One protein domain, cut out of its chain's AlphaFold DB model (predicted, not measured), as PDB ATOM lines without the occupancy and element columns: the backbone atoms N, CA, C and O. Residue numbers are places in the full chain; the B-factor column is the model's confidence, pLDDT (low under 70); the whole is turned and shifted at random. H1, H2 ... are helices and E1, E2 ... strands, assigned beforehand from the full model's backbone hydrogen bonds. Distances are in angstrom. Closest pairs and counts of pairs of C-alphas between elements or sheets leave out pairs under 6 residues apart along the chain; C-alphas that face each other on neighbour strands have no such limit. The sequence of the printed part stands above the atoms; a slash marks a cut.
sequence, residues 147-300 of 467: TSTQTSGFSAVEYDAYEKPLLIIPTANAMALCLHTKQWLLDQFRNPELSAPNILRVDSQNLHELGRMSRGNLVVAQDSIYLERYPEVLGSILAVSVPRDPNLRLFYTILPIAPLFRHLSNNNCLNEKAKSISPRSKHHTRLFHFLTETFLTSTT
ATOM      1  N   THR A 147     -17.784  54.033  98.595       73.00
ATOM      2  CA  THR A 147     -16.867  52.922  98.279       73.00
ATOM      3  C   THR A 147     -17.607  51.673  97.808       73.00
ATOM      4  O   THR A 147     -17.141  50.981  96.909       73.00
ATOM      5  N   SER A 148     -18.827  51.449  98.294       70.50
ATOM      6  CA  SER A 148     -19.709  50.383  97.815       70.50
ATOM      7  C   SER A 148     -20.087  50.521  96.337       70.50
ATOM      8  O   SER A 148     -20.384  49.526  95.678       70.50
ATOM      9  N   THR A 149     -20.047  51.744  95.799       68.75
ATOM     10  CA  THR A 149     -20.249  52.050  94.371       68.75
ATOM     11  C   THR A 149     -18.970  52.042  93.546       68.75
ATOM     12  O   THR A 149     -19.046  52.178  92.333       68.75
ATOM     13  N   GLN A 150     -17.800  51.829  94.157       61.44
ATOM     14  CA  GLN A 150     -16.516  51.797  93.443       61.44
ATOM     15  C   GLN A 150     -16.267  50.498  92.668       61.44
ATOM     16  O   GLN A 150     -15.189  50.341  92.094       61.44
ATOM     17  N   THR A 151     -17.237  49.576  92.620       62.34
ATOM     18  CA  THR A 151     -17.194  48.481  91.642       62.34
ATOM     19  C   THR A 151     -17.043  49.072  90.247       62.34
ATOM     20  O   THR A 151     -17.670  50.080  89.924       62.34
ATOM     21  N   SER A 152     -16.132  48.505  89.455       65.56
ATOM     22  CA  SER A 152     -15.886  49.014  88.106       65.56
ATOM     23  C   SER A 152     -17.204  49.007  87.334       65.56
ATOM     24  O   SER A 152     -17.874  47.976  87.292       65.56
ATOM     25  N   GLY A 153     -17.586  50.157  86.774       75.62
ATOM     26  CA  GLY A 153     -18.779  50.255  85.943       75.62
ATOM     27  C   GLY A 153     -18.682  49.264  84.789       75.62
ATOM     28  O   GLY A 153     -17.622  49.133  84.168       75.62
ATOM     29  N   PHE A 154     -19.768  48.542  84.541       85.81
ATOM     30  CA  PHE A 154     -19.897  47.665  83.387       85.81
ATOM     31  C   PHE A 154     -20.810  48.330  82.376       85.81
ATOM     32  O   PHE A 154     -21.842  48.891  82.731       85.81
ATOM     33  N   SER A 155     -20.464  48.194  81.108       90.12
ATOM     34  CA  SER A 155     -21.353  48.517  80.001       90.12
ATOM     35  C   SER A 155     -21.518  47.284  79.125       90.12
ATOM     36  O   SER A 155     -20.614  46.454  79.016       90.12
ATOM     37  N   ALA A 156     -22.704  47.126  78.543       92.44
ATOM     38  CA  ALA A 156     -22.971  46.047  77.604       92.44
ATOM     39  C   ALA A 156     -22.486  46.435  76.207       92.44
ATOM     40  O   ALA A 156     -22.596  47.592  75.804       92.44
ATOM     41  N   VAL A 157     -21.990  45.456  75.453       92.69
ATOM     42  CA  VAL A 157     -21.779  45.620  74.011       92.69
ATOM     43  C   VAL A 157     -23.133  45.899  73.358       92.69
ATOM     44  O   VAL A 157     -24.132  45.260  73.700       92.69
ATOM     45  N   GLU A 158     -23.172  46.849  72.422       88.44
ATOM     46  CA  GLU A 158     -24.404  47.197  71.712       88.44
ATOM     47  C   GLU A 158     -25.033  45.962  71.060       88.44
ATOM     48  O   GLU A 158     -24.360  45.152  70.420       88.44
ATOM     49  N   TYR A 159     -26.351  45.824  71.213       81.50
ATOM     50  CA  TYR A 159     -27.079  44.636  70.767       81.50
ATOM     51  C   TYR A 159     -26.982  44.419  69.247       81.50
ATOM     52  O   TYR A 159     -26.968  43.271  68.804       81.50
ATOM     53  N   ASP A 160     -26.875  45.499  68.465       81.31
ATOM     54  CA  ASP A 160     -26.701  45.451  67.007       81.31
ATOM     55  C   ASP A 160     -25.271  45.059  66.595       81.31
ATOM     56  O   ASP A 160     -25.072  44.482  65.525       81.31
ATOM     57  N   ALA A 161     -24.282  45.314  67.457       85.69
ATOM     58  CA  ALA A 161     -22.875  44.985  67.233       85.69
ATOM     59  C   ALA A 161     -22.475  43.606  67.795       85.69
ATOM     60  O   ALA A 161     -21.382  43.109  67.519       85.69
ATOM     61  N   TYR A 162     -23.337  42.964  68.594       91.94
ATOM     62  CA  TYR A 162     -23.028  41.687  69.230       91.94
ATOM     63  C   TYR A 162     -23.248  40.488  68.289       91.94
ATOM     64  O   TYR A 162     -24.351  39.958  68.138       91.94
ATOM     65  N   GLU A 163     -22.162  40.008  67.682       91.69
ATOM     66  CA  GLU A 163     -22.200  38.949  66.660       91.69
ATOM     67  C   GLU A 163     -21.898  37.534  67.179       91.69
ATOM     68  O   GLU A 163     -21.804  36.590  66.393       91.69
ATOM     69  N   LYS A 164     -21.742  37.342  68.493       93.88
ATOM     70  CA  LYS A 164     -21.398  36.029  69.067       93.88
ATOM     71  C   LYS A 164     -22.647  35.215  69.420       93.88
ATOM     72  O   LYS A 164     -23.668  35.783  69.822       93.88
ATOM     73  N   PRO A 165     -22.615  33.879  69.262       95.31
ATOM     74  CA  PRO A 165     -23.738  33.039  69.646       95.31
ATOM     75  C   PRO A 165     -23.896  33.004  71.167       95.31
ATOM     76  O   PRO A 165     -22.913  33.024  71.906       95.31
ATOM     77  N   LEU A 166     -25.136  32.850  71.626       96.31
ATOM     78  CA  LEU A 166     -25.396  32.513  73.023       96.31
ATOM     79  C   LEU A 166     -25.327  30.999  73.190       96.31
ATOM     80  O   LEU A 166     -25.935  30.256  72.414       96.31
ATOM     81  N   LEU A 167     -24.600  30.536  74.202       96.06
ATOM     82  CA  LEU A 167     -24.486  29.110  74.502       96.06
ATOM     83  C   LEU A 167     -25.422  28.749  75.646       96.06
ATOM     84  O   LEU A 167     -25.417  29.407  76.680       96.06
ATOM     85  N   ILE A 168     -26.201  27.685  75.474       95.69
ATOM     86  CA  ILE A 168     -27.033  27.086  76.516       95.69
ATOM     87  C   ILE A 168     -26.512  25.678  76.775       95.69
ATOM     88  O   ILE A 168     -26.664  24.782  75.943       95.69
ATOM     89  N   ILE A 169     -25.908  25.481  77.940       95.88
ATOM     90  CA  ILE A 169     -25.281  24.226  78.342       95.88
ATOM     91  C   ILE A 169     -26.104  23.627  79.488       95.88
ATOM     92  O   ILE A 169     -26.145  24.201  80.580       95.88
ATOM     93  N   PRO A 170     -26.788  22.492  79.275       95.12
ATOM     94  CA  PRO A 170     -27.541  21.839  80.336       95.12
ATOM     95  C   PRO A 170     -26.618  21.339  81.453       95.12
ATOM     96  O   PRO A 170     -25.515  20.860  81.192       95.12
ATOM     97  N   THR A 171     -27.106  21.366  82.690       94.44
ATOM     98  CA  THR A 171     -26.436  20.774  83.852       94.44
ATOM     99  C   THR A 171     -27.379  19.848  84.612       94.44
ATOM    100  O   THR A 171     -28.569  20.136  84.783       94.44
ATOM    101  N   ALA A 172     -26.847  18.716  85.072       92.06
ATOM    102  CA  ALA A 172     -27.564  17.813  85.964       92.06
ATOM    103  C   ALA A 172     -27.580  18.310  87.422       92.06
ATOM    104  O   ALA A 172     -28.421  17.855  88.196       92.06
ATOM    105  N   ASN A 173     -26.674  19.227  87.785       92.88
ATOM    106  CA  ASN A 173     -26.507  19.723  89.146       92.88
ATOM    107  C   ASN A 173     -26.143  21.220  89.144       92.88
ATOM    108  O   ASN A 173     -24.972  21.605  89.149       92.88
ATOM    109  N   ALA A 174     -27.171  22.067  89.157       93.00
ATOM    110  CA  ALA A 174     -27.028  23.521  89.148       93.00
ATOM    111  C   ALA A 174     -26.328  24.061  90.405       93.00
ATOM    112  O   ALA A 174     -25.592  25.045  90.323       93.00
ATOM    113  N   MET A 175     -26.509  23.405  91.557       92.25
ATOM    114  CA  MET A 175     -25.833  23.782  92.799       92.25
ATOM    115  C   MET A 175     -24.318  23.569  92.688       92.25
ATOM    116  O   MET A 175     -23.553  24.489  92.975       92.25
ATOM    117  N   ALA A 176     -23.884  22.395  92.216       92.81
ATOM    118  CA  ALA A 176     -22.470  22.107  91.979       92.81
ATOM    119  C   ALA A 176     -21.875  23.068  90.941       92.81
ATOM    120  O   ALA A 176     -20.827  23.661  91.191       92.81
ATOM    121  N   LEU A 177     -22.587  23.309  89.835       94.25
ATOM    122  CA  LEU A 177     -22.188  24.281  88.817       94.25
ATOM    123  C   LEU A 177     -21.915  25.669  89.422       94.25
ATOM    124  O   LEU A 177     -20.870  26.262  89.147       94.25
ATOM    125  N   CYS A 178     -22.817  26.181  90.263       92.19
ATOM    126  CA  CYS A 178     -22.643  27.479  90.916       92.19
ATOM    127  C   CYS A 178     -21.449  27.492  91.883       92.19
ATOM    128  O   CYS A 178     -20.683  28.456  91.896       92.19
ATOM    129  N   LEU A 179     -21.277  26.434  92.683       91.38
ATOM    130  CA  LEU A 179     -20.176  26.322  93.644       91.38
ATOM    131  C   LEU A 179     -18.816  26.264  92.944       91.38
ATOM    132  O   LEU A 179     -17.923  27.026  93.304       91.38
ATOM    133  N   HIS A 180     -18.673  25.426  91.916       93.75
ATOM    134  CA  HIS A 180     -17.433  25.312  91.150       93.75
ATOM    135  C   HIS A 180     -17.124  26.582  90.354       93.75
ATOM    136  O   HIS A 180     -15.973  27.007  90.314       93.75
ATOM    137  N   THR A 181     -18.141  27.245  89.790       92.62
ATOM    138  CA  THR A 181     -17.953  28.548  89.127       92.62
ATOM    139  C   THR A 181     -17.438  29.588  90.118       92.62
ATOM    140  O   THR A 181     -16.445  30.262  89.851       92.62
ATOM    141  N   LYS A 182     -18.064  29.683  91.299       88.94
ATOM    142  CA  LYS A 182     -17.641  30.606  92.358       88.94
ATOM    143  C   LYS A 182     -16.225  30.305  92.844       88.94
ATOM    144  O   LYS A 182     -15.431  31.232  92.974       88.94
ATOM    145  N   GLN A 183     -15.913  29.036  93.103       88.44
ATOM    146  CA  GLN A 183     -14.593  28.612  93.566       88.44
ATOM    147  C   GLN A 183     -13.513  28.962  92.541       88.44
ATOM    148  O   GLN A 183     -12.526  29.597  92.896       88.44
ATOM    149  N   TRP A 184     -13.742  28.634  91.265       90.81
ATOM    150  CA  TRP A 184     -12.803  28.943  90.191       90.81
ATOM    151  C   TRP A 184     -12.536  30.446  90.077       90.81
ATOM    152  O   TRP A 184     -11.377  30.850  90.032       90.81
ATOM    153  N   LEU A 185     -13.587  31.277  90.091       87.19
ATOM    154  CA  LEU A 185     -13.441  32.736  90.046       87.19
ATOM    155  C   LEU A 185     -12.616  33.241  91.233       87.19
ATOM    156  O   LEU A 185     -11.640  33.959  91.042       87.19
ATOM    157  N   LEU A 186     -12.956  32.822  92.454       82.19
ATOM    158  CA  LEU A 186     -12.203  33.217  93.645       82.19
ATOM    159  C   LEU A 186     -10.729  32.807  93.554       82.19
ATOM    160  O   LEU A 186      -9.866  33.589  93.933       82.19
ATOM    161  N   ASP A 187     -10.429  31.624  93.019       84.81
ATOM    162  CA  ASP A 187      -9.051  31.160  92.864       84.81
ATOM    163  C   ASP A 187      -8.266  31.951  91.814       84.81
ATOM    164  O   ASP A 187      -7.098  32.256  92.044       84.81
ATOM    165  N   GLN A 188      -8.886  32.347  90.697       83.38
ATOM    166  CA  GLN A 188      -8.207  33.185  89.702       83.38
ATOM    167  C   GLN A 188      -7.932  34.594  90.231       83.38
ATOM    168  O   GLN A 188      -6.839  35.131  90.056       83.38
ATOM    169  N   PHE A 189      -8.910  35.185  90.916       75.50
ATOM    170  CA  PHE A 189      -8.793  36.545  91.437       75.50
ATOM    171  C   PHE A 189      -8.010  36.626  92.753       75.50
ATOM    172  O   PHE A 189      -7.728  37.728  93.202       75.50
ATOM    173  N   ARG A 190      -7.592  35.502  93.357       71.06
ATOM    174  CA  ARG A 190      -6.611  35.480  94.461       71.06
ATOM    175  C   ARG A 190      -5.206  35.910  94.034       71.06
ATOM    176  O   ARG A 190      -4.408  36.250  94.902       71.06
ATOM    177  N   ASN A 191      -4.894  35.878  92.736       65.81
ATOM    178  CA  ASN A 191      -3.604  36.329  92.227       65.81
ATOM    179  C   ASN A 191      -3.474  37.862  92.391       65.81
ATOM    180  O   ASN A 191      -4.311  38.571  91.827       65.81
ATOM    181  N   PRO A 192      -2.435  38.375  93.086       59.66
ATOM    182  CA  PRO A 192      -2.170  39.807  93.270       59.66
ATOM    183  C   PRO A 192      -2.236  40.649  91.989       59.66
ATOM    184  O   PRO A 192      -2.644  41.807  92.023       59.66
ATOM    185  N   GLU A 193      -1.852  40.062  90.854       57.84
ATOM    186  CA  GLU A 193      -1.835  40.724  89.543       57.84
ATOM    187  C   GLU A 193      -3.241  40.921  88.951       57.84
ATOM    188  O   GLU A 193      -3.460  41.817  88.140       57.84
ATOM    189  N   LEU A 194      -4.203  40.092  89.367       56.84
ATOM    190  CA  LEU A 194      -5.601  40.121  88.922       56.84
ATOM    191  C   LEU A 194      -6.541  40.678  90.000       56.84
ATOM    192  O   LEU A 194      -7.681  41.037  89.707       56.84
ATOM    193  N   SER A 195      -6.072  40.773  91.245       53.84
ATOM    194  CA  SER A 195      -6.818  41.243  92.410       53.84
ATOM    195  C   SER A 195      -6.796  42.765  92.553       53.84
ATOM    196  O   SER A 195      -6.725  43.277  93.675       53.84
ATOM    197  N   ALA A 196      -6.838  43.507  91.440       49.06
ATOM    198  CA  ALA A 196      -7.084  44.938  91.533       49.06
ATOM    199  C   ALA A 196      -8.375  45.129  92.348       49.06
ATOM    200  O   ALA A 196      -9.361  44.411  92.112       49.06
ATOM    201  N   PRO A 197      -8.377  46.031  93.346       49.06
ATOM    202  CA  PRO A 197      -9.567  46.248  94.145       49.06
ATOM    203  C   PRO A 197     -10.697  46.586  93.173       49.06
ATOM    204  O   PRO A 197     -10.520  47.426  92.290       49.06
ATOM    205  N   ASN A 198     -11.845  45.918  93.320       55.19
ATOM    206  CA  ASN A 198     -13.100  46.238  92.626       55.19
ATOM    207  C   ASN A 198     -13.381  45.573  91.257       55.19
ATOM    208  O   ASN A 198     -14.309  46.019  90.574       55.19
ATOM    209  N   ILE A 199     -12.661  44.516  90.847       57.38
ATOM    210  CA  ILE A 199     -12.980  43.801  89.588       57.38
ATOM    211  C   ILE A 199     -14.040  42.709  89.767       57.38
ATOM    212  O   ILE A 199     -14.895  42.568  88.896       57.38
ATOM    213  N   LEU A 200     -14.016  41.941  90.862       63.25
ATOM    214  CA  LEU A 200     -14.929  40.812  91.074       63.25
ATOM    215  C   LEU A 200     -15.958  41.115  92.171       63.25
ATOM    216  O   LEU A 200     -15.633  41.116  93.356       63.25
ATOM    217  N   ARG A 201     -17.218  41.279  91.770       65.06
ATOM    218  CA  ARG A 201     -18.394  41.290  92.634       65.06
ATOM    219  C   ARG A 201     -19.119  39.958  92.474       65.06
ATOM    220  O   ARG A 201     -19.626  39.643  91.403       65.06
ATOM    221  N   VAL A 202     -19.191  39.177  93.546       64.75
ATOM    222  CA  VAL A 202     -20.009  37.955  93.574       64.75
ATOM    223  C   VAL A 202     -21.189  38.199  94.502       64.75
ATOM    224  O   VAL A 202     -21.034  38.172  95.725       64.75
ATOM    225  N   ASP A 203     -22.365  38.448  93.925       64.56
ATOM    226  CA  ASP A 203     -23.601  38.598  94.697       64.56
ATOM    227  C   ASP A 203     -23.985  37.289  95.406       64.56
ATOM    228  O   ASP A 203     -23.517  36.197  95.050       64.56
ATOM    229  N   SER A 204     -24.843  37.393  96.431       66.19
ATOM    230  CA  SER A 204     -25.425  36.213  97.076       66.19
ATOM    231  C   SER A 204     -26.237  35.438  96.045       66.19
ATOM    232  O   SER A 204     -27.281  35.885  95.589       66.19
ATOM    233  N   GLN A 205     -25.760  34.250  95.692       77.06
ATOM    234  CA  GLN A 205     -26.408  33.386  94.706       77.06
ATOM    235  C   GLN A 205     -27.570  32.573  95.308       77.06
ATOM    236  O   GLN A 205     -28.070  31.663  94.655       77.06
ATOM    237  N   ASN A 206     -27.940  32.820  96.575       79.38
ATOM    238  CA  ASN A 206     -28.995  32.116  97.319       79.38
ATOM    239  C   ASN A 206     -28.987  30.593  97.084       79.38
ATOM    240  O   ASN A 206     -30.007  29.961  96.822       79.38
ATOM    241  N   LEU A 207     -27.795  29.982  97.133       84.25
ATOM    242  CA  LEU A 207     -27.621  28.563  96.791       84.25
ATOM    243  C   LEU A 207     -28.342  27.625  97.765       84.25
ATOM    244  O   LEU A 207     -28.637  26.494  97.404       84.25
ATOM    245  N   HIS A 208     -28.640  28.102  98.975       83.50
ATOM    246  CA  HIS A 208     -29.403  27.366  99.981       83.50
ATOM    247  C   HIS A 208     -30.860  27.109  99.560       83.50
ATOM    248  O   HIS A 208     -31.487  26.199 100.089       83.50
ATOM    249  N   GLU A 209     -31.386  27.873  98.599       84.62
ATOM    250  CA  GLU A 209     -32.730  27.687  98.042       84.62
ATOM    251  C   GLU A 209     -32.766  26.603  96.949       84.62
ATOM    252  O   GLU A 209     -33.839  26.133  96.572       84.62
ATOM    253  N   LEU A 210     -31.604  26.173  96.435       85.75
ATOM    254  CA  LEU A 210     -31.527  25.115  95.432       85.75
ATOM    255  C   LEU A 210     -31.597  23.728  96.069       85.75
ATOM    256  O   LEU A 210     -30.836  23.380  96.971       85.75
ATOM    257  N   GLY A 211     -32.433  22.863  95.491       82.12
ATOM    258  CA  GLY A 211     -32.354  21.429  95.754       82.12
ATOM    259  C   GLY A 211     -31.010  20.854  95.285       82.12
ATOM    260  O   GLY A 211     -30.523  21.203  94.206       82.12
ATOM    261  N   ARG A 212     -30.437  19.915  96.054       76.19
ATOM    262  CA  ARG A 212     -29.109  19.310  95.796       76.19
ATOM    263  C   ARG A 212     -28.940  18.662  94.412       76.19
ATOM    264  O   ARG A 212     -27.815  18.527  93.954       76.19
ATOM    265  N   MET A 213     -30.040  18.258  93.771       81.81
ATOM    266  CA  MET A 213     -30.076  17.608  92.449       81.81
ATOM    267  C   MET A 213     -30.895  18.416  91.431       81.81
ATOM    268  O   MET A 213     -31.540  17.863  90.537       81.81
ATOM    269  N   SER A 214     -30.938  19.738  91.602       89.75
ATOM    270  CA  SER A 214     -31.625  20.627  90.669       89.75
ATOM    271  C   SER A 214     -30.939  20.600  89.301       89.75
ATOM    272  O   SER A 214     -29.747  20.877  89.169       89.75
ATOM    273  N   ARG A 215     -31.708  20.264  88.262       93.19
ATOM    274  CA  ARG A 215     -31.271  20.389  86.869       93.19
ATOM    275  C   ARG A 215     -31.440  21.831  86.420       93.19
ATOM    276  O   ARG A 215     -32.412  22.479  86.797       93.19
ATOM    277  N   GLY A 216     -30.539  22.314  85.579       93.81
ATOM    278  CA  GLY A 216     -30.573  23.692  85.106       93.81
ATOM    279  C   GLY A 216     -29.880  23.870  83.768       93.81
ATOM    280  O   GLY A 216     -29.474  22.900  83.126       93.81
ATOM    281  N   ASN A 217     -29.729  25.125  83.363       95.12
ATOM    282  CA  ASN A 217     -28.949  25.508  82.197       95.12
ATOM    283  C   ASN A 217     -27.992  26.637  82.563       95.12
ATOM    284  O   ASN A 217     -28.403  27.626  83.174       95.12
ATOM    285  N   LEU A 218     -26.744  26.496  82.131       96.06
ATOM    286  CA  LEU A 218     -25.789  27.584  82.038       96.06
ATOM    287  C   LEU A 218     -26.006  28.307  80.709       96.06
ATOM    288  O   LEU A 218     -25.853  27.702  79.650       96.06
ATOM    289  N   VAL A 219     -26.354  29.585  80.762       96.06
ATOM    290  CA  VAL A 219     -26.433  30.464  79.598       96.06
ATOM    291  C   VAL A 219     -25.200  31.354  79.586       96.06
ATOM    292  O   VAL A 219     -24.884  31.978  80.596       96.06
ATOM    293  N   VAL A 220     -24.490  31.403  78.462       96.56
ATOM    294  CA  VAL A 220     -23.248  32.167  78.328       96.56
ATOM    295  C   VAL A 220     -23.370  33.182  77.206       96.56
ATOM    296  O   VAL A 220     -23.659  32.820  76.063       96.56
ATOM    297  N   ALA A 221     -23.096  34.437  77.553       96.19
ATOM    298  CA  ALA A 221     -22.907  35.539  76.622       96.19
ATOM    299  C   ALA A 221     -21.430  35.945  76.669       96.19
ATOM    300  O   ALA A 221     -20.999  36.703  77.542       96.19
ATOM    301  N   GLN A 222     -20.636  35.373  75.767       95.44
ATOM    302  CA  GLN A 222     -19.196  35.608  75.720       95.44
ATOM    303  C   GLN A 222     -18.896  37.012  75.197       95.44
ATOM    304  O   GLN A 222     -19.495  37.412  74.202       95.44
ATOM    305  N   ASP A 223     -17.953  37.717  75.822       94.38
ATOM    306  CA  ASP A 223     -17.492  39.056  75.416       94.38
ATOM    307  C   ASP A 223     -18.662  40.034  75.200       94.38
ATOM    308  O   ASP A 223     -18.758  40.722  74.187       94.38
ATOM    309  N   SER A 224     -19.616  39.990  76.132       94.25
ATOM    310  CA  SER A 224     -20.899  40.701  76.098       94.25
ATOM    311  C   SER A 224     -20.892  42.015  76.870       94.25
ATOM    312  O   SER A 224     -21.798  42.830  76.704       94.25
ATOM    313  N   ILE A 225     -19.885  42.218  77.713       92.81
ATOM    314  CA  ILE A 225     -19.717  43.399  78.557       92.81
ATOM    315  C   ILE A 225     -18.281  43.894  78.471       92.81
ATOM    316  O   ILE A 225     -17.387  43.143  78.090       92.81
ATOM    317  N   TYR A 226     -18.052  45.133  78.875       89.81
ATOM    318  CA  TYR A 226     -16.722  45.698  79.062       89.81
ATOM    319  C   TYR A 226     -16.689  46.586  80.302       89.81
ATOM    320  O   TYR A 226     -17.730  47.011  80.815       89.81
ATOM    321  N   LEU A 227     -15.484  46.847  80.801       84.56
ATOM    322  CA  LEU A 227     -15.266  47.774  81.906       84.56
ATOM    323  C   LEU A 227     -15.300  49.207  81.367       84.56
ATOM    324  O   LEU A 227     -14.545  49.537  80.463       84.56
ATOM    325  N   GLU A 228     -16.107  50.095  81.942       84.00
ATOM    326  CA  GLU A 228     -16.222  51.489  81.474       84.00
ATOM    327  C   GLU A 228     -14.881  52.237  81.469       84.00
ATOM    328  O   GLU A 228     -14.630  53.075  80.608       84.00
ATOM    329  N   ARG A 229     -14.002  51.916  82.426       79.25
ATOM    330  CA  ARG A 229     -12.653  52.500  82.521       79.25
ATOM    331  C   ARG A 229     -11.636  51.855  81.580       79.25
ATOM    332  O   ARG A 229     -10.616  52.479  81.313       79.25
ATOM    333  N   TYR A 230     -11.912  50.637  81.120       82.44
ATOM    334  CA  TYR A 230     -11.039  49.835  80.261       82.44
ATOM    335  C   TYR A 230     -11.887  49.139  79.181       82.44
ATOM    336  O   TYR A 230     -12.105  47.925  79.266       82.44
ATOM    337  N   PRO A 231     -12.444  49.886  78.203       84.62
ATOM    338  CA  PRO A 231     -13.373  49.334  77.213       84.62
ATOM    339  C   PRO A 231     -12.779  48.221  76.344       84.62
ATOM    340  O   PRO A 231     -13.507  47.409  75.781       84.62
ATOM    341  N   GLU A 232     -11.452  48.161  76.251       84.94
ATOM    342  CA  GLU A 232     -10.697  47.099  75.592       84.94
ATOM    343  C   GLU A 232     -10.776  45.747  76.321       84.94
ATOM    344  O   GLU A 232     -10.550  44.698  75.713       84.94
ATOM    345  N   VAL A 233     -11.109  45.754  77.615       85.44
ATOM    346  CA  VAL A 233     -11.241  44.547  78.432       85.44
ATOM    347  C   VAL A 233     -12.671  44.030  78.333       85.44
ATOM    348  O   VAL A 233     -13.573  44.464  79.052       85.44
ATOM    349  N   LEU A 234     -12.861  43.064  77.437       89.69
ATOM    350  CA  LEU A 234     -14.130  42.368  77.263       89.69
ATOM    351  C   LEU A 234     -14.336  41.315  78.358       89.69
ATOM    352  O   LEU A 234     -13.418  40.603  78.764       89.69
ATOM    353  N   GLY A 235     -15.574  41.203  78.818       90.88
ATOM    354  CA  GLY A 235     -16.017  40.247  79.817       90.88
ATOM    355  C   GLY A 235     -17.180  39.397  79.329       90.88
ATOM    356  O   GLY A 235     -17.949  39.769  78.444       90.88
ATOM    357  N   SER A 236     -17.314  38.224  79.931       94.19
ATOM    358  CA  SER A 236     -18.367  37.258  79.636       94.19
ATOM    359  C   SER A 236     -19.351  37.166  80.795       94.19
ATOM    360  O   SER A 236     -18.928  37.036  81.945       94.19
ATOM    361  N   ILE A 237     -20.649  37.164  80.488       94.38
ATOM    362  CA  ILE A 237     -21.723  36.892  81.450       94.38
ATOM    363  C   ILE A 237     -22.033  35.393  81.435       94.38
ATOM    364  O   ILE A 237     -22.192  34.782  80.373       94.38
ATOM    365  N   LEU A 238     -22.166  34.814  82.625       95.00
ATOM    366  CA  LEU A 238     -22.621  33.450  82.855       95.00
ATOM    367  C   LEU A 238     -23.873  33.484  83.734       95.00
ATOM    368  O   LEU A 238     -23.838  33.990  84.851       95.00
ATOM    369  N   ALA A 239     -24.971  32.913  83.255       94.56
ATOM    370  CA  ALA A 239     -26.239  32.885  83.970       94.56
ATOM    371  C   ALA A 239     -26.706  31.445  84.190       94.56
ATOM    372  O   ALA A 239     -26.905  30.695  83.235       94.56
ATOM    373  N   VAL A 240     -26.908  31.046  85.441       94.38
ATOM    374  CA  VAL A 240     -27.463  29.737  85.795       94.38
ATOM    375  C   VAL A 240     -28.957  29.884  86.041       94.38
ATOM    376  O   VAL A 240     -29.389  30.580  86.962       94.38
ATOM    377  N   SER A 241     -29.741  29.205  85.207       92.88
ATOM    378  CA  SER A 241     -31.200  29.139  85.296       92.88
ATOM    379  C   SER A 241     -31.647  27.745  85.728       92.88
ATOM    380  O   SER A 241     -31.152  26.736  85.216       92.88
ATOM    381  N   VAL A 242     -32.598  27.675  86.658       92.81
ATOM    382  CA  VAL A 242     -33.195  26.422  87.139       92.81
ATOM    383  C   VAL A 242     -34.706  26.486  86.896       92.81
ATOM    384  O   VAL A 242     -35.332  27.491  87.227       92.81
ATOM    385  N   PRO A 243     -35.336  25.460  86.295       89.81
ATOM    386  CA  PRO A 243     -36.777  25.469  86.074       89.81
ATOM    387  C   PRO A 243     -37.548  25.623  87.388       89.81
ATOM    388  O   PRO A 243     -37.270  24.907  88.347       89.81
ATOM    389  N   ARG A 244     -38.566  26.496  87.391       85.94
ATOM    390  CA  ARG A 244     -39.411  26.833  88.559       85.94
ATOM    391  C   ARG A 244     -38.696  27.584  89.687       85.94
ATOM    392  O   ARG A 244     -39.337  27.876  90.689       85.94
ATOM    393  N   ASP A 245     -37.423  27.919  89.516       84.81
ATOM    394  CA  ASP A 245     -36.720  28.844  90.395       84.81
ATOM    395  C   ASP A 245     -36.833  30.261  89.809       84.81
ATOM    396  O   ASP A 245     -36.440  30.466  88.654       84.81
ATOM    397  N   PRO A 246     -37.391  31.239  90.545       83.06
ATOM    398  CA  PRO A 246     -37.444  32.622  90.080       83.06
ATOM    399  C   PRO A 246     -36.059  33.288  90.021       83.06
ATOM    400  O   PRO A 246     -35.912  34.310  89.353       83.06
ATOM    401  N   ASN A 247     -35.047  32.732  90.695       85.69
ATOM    402  CA  ASN A 247     -33.737  33.352  90.831       85.69
ATOM    403  C   ASN A 247     -32.791  32.955  89.690       85.69
ATOM    404  O   ASN A 247     -32.363  31.803  89.563       85.69
ATOM    405  N   LEU A 248     -32.399  33.951  88.891       88.31
ATOM    406  CA  LEU A 248     -31.304  33.830  87.935       88.31
ATOM    407  C   LEU A 248     -29.975  34.104  88.647       88.31
ATOM    408  O   LEU A 248     -29.769  35.179  89.206       88.31
ATOM    409  N   ARG A 249     -29.067  33.131  88.621       90.25
ATOM    410  CA  ARG A 249     -27.765  33.224  89.295       90.25
ATOM    411  C   ARG A 249     -26.708  33.701  88.321       90.25
ATOM    412  O   ARG A 249     -26.399  32.993  87.365       90.25
ATOM    413  N   LEU A 250     -26.199  34.905  88.539       90.00
ATOM    414  CA  LEU A 250     -25.304  35.587  87.614       90.00
ATOM    415  C   LEU A 250     -23.863  35.558  88.114       90.00
ATOM    416  O   LEU A 250     -23.574  35.844  89.277       90.00
ATOM    417  N   PHE A 251     -22.965  35.252  87.189       90.75
ATOM    418  CA  PHE A 251     -21.522  35.335  87.329       90.75
ATOM    419  C   PHE A 251     -20.957  36.069  86.115       90.75
ATOM    420  O   PHE A 251     -21.593  36.147  85.062       90.75
ATOM    421  N   TYR A 252     -19.735  36.565  86.240       90.56
ATOM    422  CA  TYR A 252     -19.011  37.139  85.118       90.56
ATOM    423  C   TYR A 252     -17.511  36.922  85.269       90.56
ATOM    424  O   TYR A 252     -17.015  36.603  86.350       90.56
ATOM    425  N   THR A 253     -16.792  37.088  84.167       88.44
ATOM    426  CA  THR A 253     -15.331  37.034  84.140       88.44
ATOM    427  C   THR A 253     -14.797  37.910  83.017       88.44
ATOM    428  O   THR A 253     -15.348  37.901  81.922       88.44
ATOM    429  N   ILE A 254     -13.713  38.637  83.285       86.62
ATOM    430  CA  ILE A 254     -12.889  39.307  82.260       86.62
ATOM    431  C   ILE A 254     -11.754  38.405  81.748       86.62
ATOM    432  O   ILE A 254     -11.019  38.757  80.835       86.62
ATOM    433  N   LEU A 255     -11.587  37.229  82.361       87.88
ATOM    434  CA  LEU A 255     -10.630  36.214  81.936       87.88
ATOM    435  C   LEU A 255     -11.237  35.338  80.833       87.88
ATOM    436  O   LEU A 255     -12.458  35.137  80.827       87.88
ATOM    437  N   PRO A 256     -10.404  34.725  79.971       89.38
ATOM    438  CA  PRO A 256     -10.864  33.743  78.999       89.38
ATOM    439  C   PRO A 256     -11.732  32.659  79.651       89.38
ATOM    440  O   PRO A 256     -11.381  32.112  80.694       89.38
ATOM    441  N   ILE A 257     -12.860  32.317  79.022       91.38
ATOM    442  CA  ILE A 257     -13.852  31.395  79.604       91.38
ATOM    443  C   ILE A 257     -13.500  29.908  79.422       91.38
ATOM    444  O   ILE A 257     -13.994  29.048  80.149       91.38
ATOM    445  N   ALA A 258     -12.622  29.579  78.471       92.81
ATOM    446  CA  ALA A 258     -12.285  28.191  78.152       92.81
ATOM    447  C   ALA A 258     -11.698  27.392  79.344       92.81
ATOM    448  O   ALA A 258     -12.114  26.246  79.542       92.81
ATOM    449  N   PRO A 259     -10.793  27.946  80.179       94.31
ATOM    450  CA  PRO A 259     -10.330  27.269  81.391       94.31
ATOM    451  C   PRO A 259     -11.447  27.008  82.410       94.31
ATOM    452  O   PRO A 259     -11.456  25.941  83.023       94.31
ATOM    453  N   LEU A 260     -12.412  27.926  82.551       93.69
ATOM    454  CA  LEU A 260     -13.580  27.726  83.409       93.69
ATOM    455  C   LEU A 260     -14.440  26.568  82.891       93.69
ATOM    456  O   LEU A 260     -14.779  25.673  83.660       93.69
ATOM    457  N   PHE A 261     -14.740  26.515  81.591       94.25
ATOM    458  CA  PHE A 261     -15.483  25.385  81.022       94.25
ATOM    459  C   PHE A 261     -14.770  24.054  81.234       94.25
ATOM    460  O   PHE A 261     -15.410  23.091  81.646       94.25
ATOM    461  N   ARG A 262     -13.445  24.004  81.054       94.31
ATOM    462  CA  ARG A 262     -12.660  22.800  81.351       94.31
ATOM    463  C   ARG A 262     -12.766  22.405  82.825       94.31
ATOM    464  O   ARG A 262     -12.978  21.235  83.121       94.31
ATOM    465  N   HIS A 263     -12.663  23.368  83.743       94.94
ATOM    466  CA  HIS A 263     -12.844  23.121  85.175       94.94
ATOM    467  C   HIS A 263     -14.236  22.548  85.475       94.94
ATOM    468  O   HIS A 263     -14.350  21.550  86.182       94.94
ATOM    469  N   LEU A 264     -15.293  23.130  84.907       95.06
ATOM    470  CA  LEU A 264     -16.666  22.678  85.124       95.06
ATOM    471  C   LEU A 264     -16.931  21.294  84.510       95.06
ATOM    472  O   LEU A 264     -17.580  20.464  85.145       95.06
ATOM    473  N   SER A 265     -16.401  21.010  83.319       93.00
ATOM    474  CA  SER A 265     -16.482  19.684  82.693       93.00
ATOM    475  C   SER A 265     -15.752  18.619  83.514       93.00
ATOM    476  O   SER A 265     -16.331  17.572  83.784       93.00
ATOM    477  N   ASN A 266     -14.536  18.902  83.997       94.19
ATOM    478  CA  ASN A 266     -13.764  17.969  84.831       94.19
ATOM    479  C   ASN A 266     -14.460  17.634  86.161       94.19
ATOM    480  O   ASN A 266     -14.224  16.573  86.731       94.19
ATOM    481  N   ASN A 267     -15.325  18.526  86.648       93.75
ATOM    482  CA  ASN A 267     -16.132  18.329  87.853       93.75
ATOM    483  C   ASN A 267     -17.564  17.853  87.541       93.75
ATOM    484  O   ASN A 267     -18.454  17.989  88.380       93.75
ATOM    485  N   ASN A 268     -17.820  17.322  86.337       91.69
ATOM    486  CA  ASN A 268     -19.126  16.799  85.909       91.69
ATOM    487  C   ASN A 268     -20.287  17.808  86.052       91.69
ATOM    488  O   ASN A 268     -21.441  17.428  86.256       91.69
ATOM    489  N   CYS A 269     -19.996  19.110  85.963       92.62
ATOM    490  CA  CYS A 269     -20.997  20.166  86.114       92.62
ATOM    491  C   CYS A 269     -21.704  20.515  84.797       92.62
ATOM    492  O   CYS A 269     -22.779  21.114  84.835       92.62
ATOM    493  N   LEU A 270     -21.126  20.170  83.644       91.88
ATOM    494  CA  LEU A 270     -21.663  20.473  82.313       91.88
ATOM    495  C   LEU A 270     -21.978  19.185  81.553       91.88
ATOM    496  O   LEU A 270     -21.178  18.254  81.559       91.88
ATOM    497  N   ASN A 271     -23.113  19.157  80.856       82.81
ATOM    498  CA  ASN A 271     -23.427  18.093  79.903       82.81
ATOM    499  C   ASN A 271     -22.818  18.403  78.525       82.81
ATOM    500  O   ASN A 271     -22.741  19.561  78.119       82.81
ATOM    501  N   GLU A 272     -22.468  17.364  77.764       70.69
ATOM    502  CA  GLU A 272     -21.749  17.497  76.482       70.69
ATOM    503  C   GLU A 272     -22.552  18.193  75.366       70.69
ATOM    504  O   GLU A 272     -21.980  18.773  74.446       70.69
ATOM    505  N   LYS A 273     -23.891  18.176  75.427       85.56
ATOM    506  CA  LYS A 273     -24.751  18.747  74.374       85.56
ATOM    507  C   LYS A 273     -25.090  20.213  74.643       85.56
ATOM    508  O   LYS A 273     -26.194  20.527  75.092       85.56
ATOM    509  N   ALA A 274     -24.154  21.106  74.332       89.31
ATOM    510  CA  ALA A 274     -24.417  22.541  74.280       89.31
ATOM    511  C   ALA A 274     -25.338  22.889  73.098       89.31
ATOM    512  O   ALA A 274     -25.152  22.412  71.979       89.31
ATOM    513  N   LYS A 275     -26.329  23.749  73.337       94.12
ATOM    514  CA  LYS A 275     -27.139  24.373  72.287       94.12
ATOM    515  C   LYS A 275     -26.578  25.757  71.999       94.12
ATOM    516  O   LYS A 275     -26.338  26.527  72.923       94.12
ATOM    517  N   SER A 276     -26.399  26.076  70.725       94.88
ATOM    518  CA  SER A 276     -26.002  27.410  70.279       94.88
ATOM    519  C   SER A 276     -27.223  28.136  69.722       94.88
ATOM    520  O   SER A 276     -27.955  27.574  68.906       94.88
ATOM    521  N   ILE A 277     -27.462  29.364  70.175       94.44
ATOM    522  CA  ILE A 277     -28.448  30.258  69.571       94.44
ATOM    523  C   ILE A 277     -27.702  31.178  68.614       94.44
ATOM    524  O   ILE A 277     -26.859  31.973  69.035       94.44
ATOM    525  N   SER A 278     -28.043  31.074  67.332       92.75
ATOM    526  CA  SER A 278     -27.423  31.863  66.278       92.75
ATOM    527  C   SER A 278     -27.619  33.370  66.502       92.75
ATOM    528  O   SER A 278     -28.739  33.793  66.833       92.75
ATOM    529  N   PRO A 279     -26.563  34.172  66.270       91.56
ATOM    530  CA  PRO A 279     -26.636  35.629  66.286       91.56
ATOM    531  C   PRO A 279     -27.726  36.162  65.358       91.56
ATOM    532  O   PRO A 279     -28.104  35.502  64.388       91.56
ATOM    533  N   ARG A 280     -28.214  37.377  65.636       83.88
ATOM    534  CA  ARG A 280     -29.187  38.120  64.805       83.88
ATOM    535  C   ARG A 280     -30.576  37.478  64.674       83.88
ATOM    536  O   ARG A 280     -31.445  38.008  63.984       83.88
ATOM    537  N   SER A 281     -30.837  36.359  65.349       91.75
ATOM    538  CA  SER A 281     -32.202  35.851  65.495       91.75
ATOM    539  C   SER A 281     -32.975  36.691  66.517       91.75
ATOM    540  O   SER A 281     -32.421  37.115  67.528       91.75
ATOM    541  N   LYS A 282     -34.291  36.872  66.329       91.06
ATOM    542  CA  LYS A 282     -35.139  37.586  67.312       91.06
ATOM    543  C   LYS A 282     -35.026  36.999  68.725       91.06
ATOM    544  O   LYS A 282     -35.157  37.718  69.712       91.06
ATOM    545  N   HIS A 283     -34.822  35.684  68.822       92.88
ATOM    546  CA  HIS A 283     -34.634  35.003  70.098       92.88
ATOM    547  C   HIS A 283     -33.285  35.350  70.741       92.88
ATOM    548  O   HIS A 283     -33.256  35.646  71.932       92.88
ATOM    549  N   HIS A 284     -32.206  35.373  69.950       94.31
ATOM    550  CA  HIS A 284     -30.877  35.803  70.388       94.31
ATOM    551  C   HIS A 284     -30.893  37.234  70.920       94.31
ATOM    552  O   HIS A 284     -30.539  37.425  72.077       94.31
ATOM    553  N   THR A 285     -31.405  38.202  70.151       91.94
ATOM    554  CA  THR A 285     -31.438  39.617  70.562       91.94
ATOM    555  C   THR A 285     -32.195  39.811  71.875       91.94
ATOM    556  O   THR A 285     -31.711  40.481  72.783       91.94
ATOM    557  N   ARG A 286     -33.367  39.173  72.017       93.00
ATOM    558  CA  ARG A 286     -34.165  39.246  73.250       93.00
ATOM    559  C   ARG A 286     -33.446  38.646  74.452       93.00
ATOM    560  O   ARG A 286     -33.502  39.220  75.535       93.00
ATOM    561  N   LEU A 287     -32.833  37.475  74.281       93.19
ATOM    562  CA  LEU A 287     -32.137  36.800  75.371       93.19
ATOM    563  C   LEU A 287     -30.865  37.557  75.762       93.19
ATOM    564  O   LEU A 287     -30.607  37.704  76.950       93.19
ATOM    565  N   PHE A 288     -30.112  38.068  74.787       95.19
ATOM    566  CA  PHE A 288     -28.934  38.897  75.022       95.19
ATOM    567  C   PHE A 288     -29.298  40.146  75.825       95.19
ATOM    568  O   PHE A 288     -28.759  40.320  76.911       95.19
ATOM    569  N   HIS A 289     -30.284  40.924  75.359       93.44
ATOM    570  CA  HIS A 289     -30.763  42.120  76.058       93.44
ATOM    571  C   HIS A 289     -31.196  41.809  77.491       93.44
ATOM    572  O   HIS A 289     -30.775  42.479  78.428       93.44
ATOM    573  N   PHE A 290     -32.007  40.760  77.678       93.00
ATOM    574  CA  PHE A 290     -32.439  40.333  79.008       93.00
ATOM    575  C   PHE A 290     -31.248  40.003  79.918       93.00
ATOM    576  O   PHE A 290     -31.213  40.447  81.064       93.00
ATOM    577  N   LEU A 291     -30.266  39.241  79.426       92.19
ATOM    578  CA  LEU A 291     -29.094  38.852  80.212       92.19
ATOM    579  C   LEU A 291     -28.230  40.055  80.589       92.19
ATOM    580  O   LEU A 291     -27.854  40.177  81.753       92.19
ATOM    581  N   THR A 292     -27.929  40.937  79.634       92.81
ATOM    582  CA  THR A 292     -27.099  42.122  79.878       92.81
ATOM    583  C   THR A 292     -27.799  43.107  80.805       92.81
ATOM    584  O   THR A 292     -27.190  43.568  81.762       92.81
ATOM    585  N   GLU A 293     -29.087  43.383  80.599       90.94
ATOM    586  CA  GLU A 293     -29.862  44.289  81.456       90.94
ATOM    587  C   GLU A 293     -29.984  43.748  82.887       90.94
ATOM    588  O   GLU A 293     -29.741  44.474  83.854       90.94
ATOM    589  N   THR A 294     -30.278  42.449  83.036       89.38
ATOM    590  CA  THR A 294     -30.345  41.806  84.357       89.38
ATOM    591  C   THR A 294     -28.984  41.863  85.054       89.38
ATOM    592  O   THR A 294     -28.916  42.172  86.242       89.38
ATOM    593  N   PHE A 295     -27.894  41.634  84.316       88.19
ATOM    594  CA  PHE A 295     -26.528  41.712  84.834       88.19
ATOM    595  C   PHE A 295     -26.126  43.120  85.292       88.19
ATOM    596  O   PHE A 295     -25.619  43.293  86.404       88.19
ATOM    597  N   LEU A 296     -26.366  44.138  84.464       87.06
ATOM    598  CA  LEU A 296     -26.072  45.532  84.807       87.06
ATOM    599  C   LEU A 296     -26.896  45.986  86.022       87.06
ATOM    600  O   LEU A 296     -26.391  46.660  86.923       87.06
ATOM    601  N   THR A 297     -28.145  45.526  86.108       82.69
ATOM    602  CA  THR A 297     -29.004  45.786  87.268       82.69
ATOM    603  C   THR A 297     -28.466  45.108  88.530       82.69
ATOM    604  O   THR A 297     -28.399  45.749  89.576       82.69
ATOM    605  N   SER A 298     -28.030  43.841  88.457       79.50
ATOM    606  CA  SER A 298     -27.499  43.120  89.626       79.50
ATOM    607  C   SER A 298     -26.165  43.682  90.125       79.50
ATOM    608  O   SER A 298     -25.924  43.766  91.328       79.50
ATOM    609  N   THR A 299     -25.306  44.129  89.205       77.62
ATOM    610  CA  THR A 299     -23.989  44.687  89.550       77.62
ATOM    611  C   THR A 299     -24.062  46.108  90.100       77.62
ATOM    612  O   THR A 299     -23.105  46.556  90.736       77.62
ATOM    613  N   THR A 300     -25.201  46.789  89.965       77.06
ATOM    614  CA  THR A 300     -25.433  48.097  90.582       77.06
ATOM    615  C   THR A 300     -25.758  47.920  92.073       77.06
ATOM    616  O   THR A 300     -26.687  47.192  92.425       77.06
TER     617      THR A 300
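AT A GLANCE: This is residues 147 to 300 of the 467 residues of an uncharacterized protein of Hortaea werneckii (UniProt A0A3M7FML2). A twisted sheet of six strands lies between two helices, H3 over one face and H1 over the opposite face, with H2 packed on H1. The long strands E3 and E4, with E5, run through the core. The 154 printed residues include three named helices and six named strands; along the chain E1 and E2 come first, then H1, then E3, E4 and E5, then H2, then E6 and last H3; the sheet is branched, its neighbour strands are antiparallel, E3 has three neighbours, E1, E2 and E4, and the class is mixed, helices and strands. The whole is compact, with a radius of gyration of the C-alphas of 15.0 A and spans of 39 by 37 by 27 A.

HOW THE PARTS SIT: E3, residues 216 to 227, has E1, residues 154 to 156, and E2, residues 166 to 171, on one side and E4, residues 230 to 241, on the other side. Within hydrogen-bond range are N 155 and O 226 at 3.0 A for E1 and E3, N 169 and O 218 at 2.8 A for E2 and E3, and N 219 and O 239 at 2.8 A for the hairpin E3 and E4. E5, residues 249 to 253, forms a hairpin with E4, with N 238 and O 251 at 2.8 A; E3, E4 and E5 make a meander, each strand the antiparallel neighbour of the one before. E6, residues 275 to 277, is antiparallel to E2, with N 168 and O 275 at 2.8 A. H3, residues 282 to 299, is on the sheet; its closest C-alphas to E3 are Phe 288 and Ala 221, 7.1 A. H1, residues 174 to 189, is on the opposite face at a height over the sheet of 9.4 A. With its residues 177 to 184 alone H1 touches H2, residues 258 to 266, at a steep tilt of 45 degrees, opposite ways; the closest C-alphas, His 180 and Leu 264, are 6.6 A apart. In H1, H2 and H3 every O i to N i+4 pair is within hydrogen-bond range.

IN THESE COORDINATES: E3 is 28.7 A long, E4 29.3 A, H3 25.9 A and H1 22.5 A. E3 bends by 61 degrees at residue 223 and E4 by 74 degrees at residue 233. C-alpha 154, where E1 begins, is at (-19.897, 47.665, 83.387); C-alpha 299, where H3 ends, is at (-23.989, 44.687, 89.550).

THE WHOLE: The two C-alphas farthest apart, Thr 147 and Lys 273, are 42.4 A apart. The printed part has no cut, and the link from H1 to E3, 26 residues, is long. The pLDDT is under 70 at residues 149 to 152 and 191 to 204.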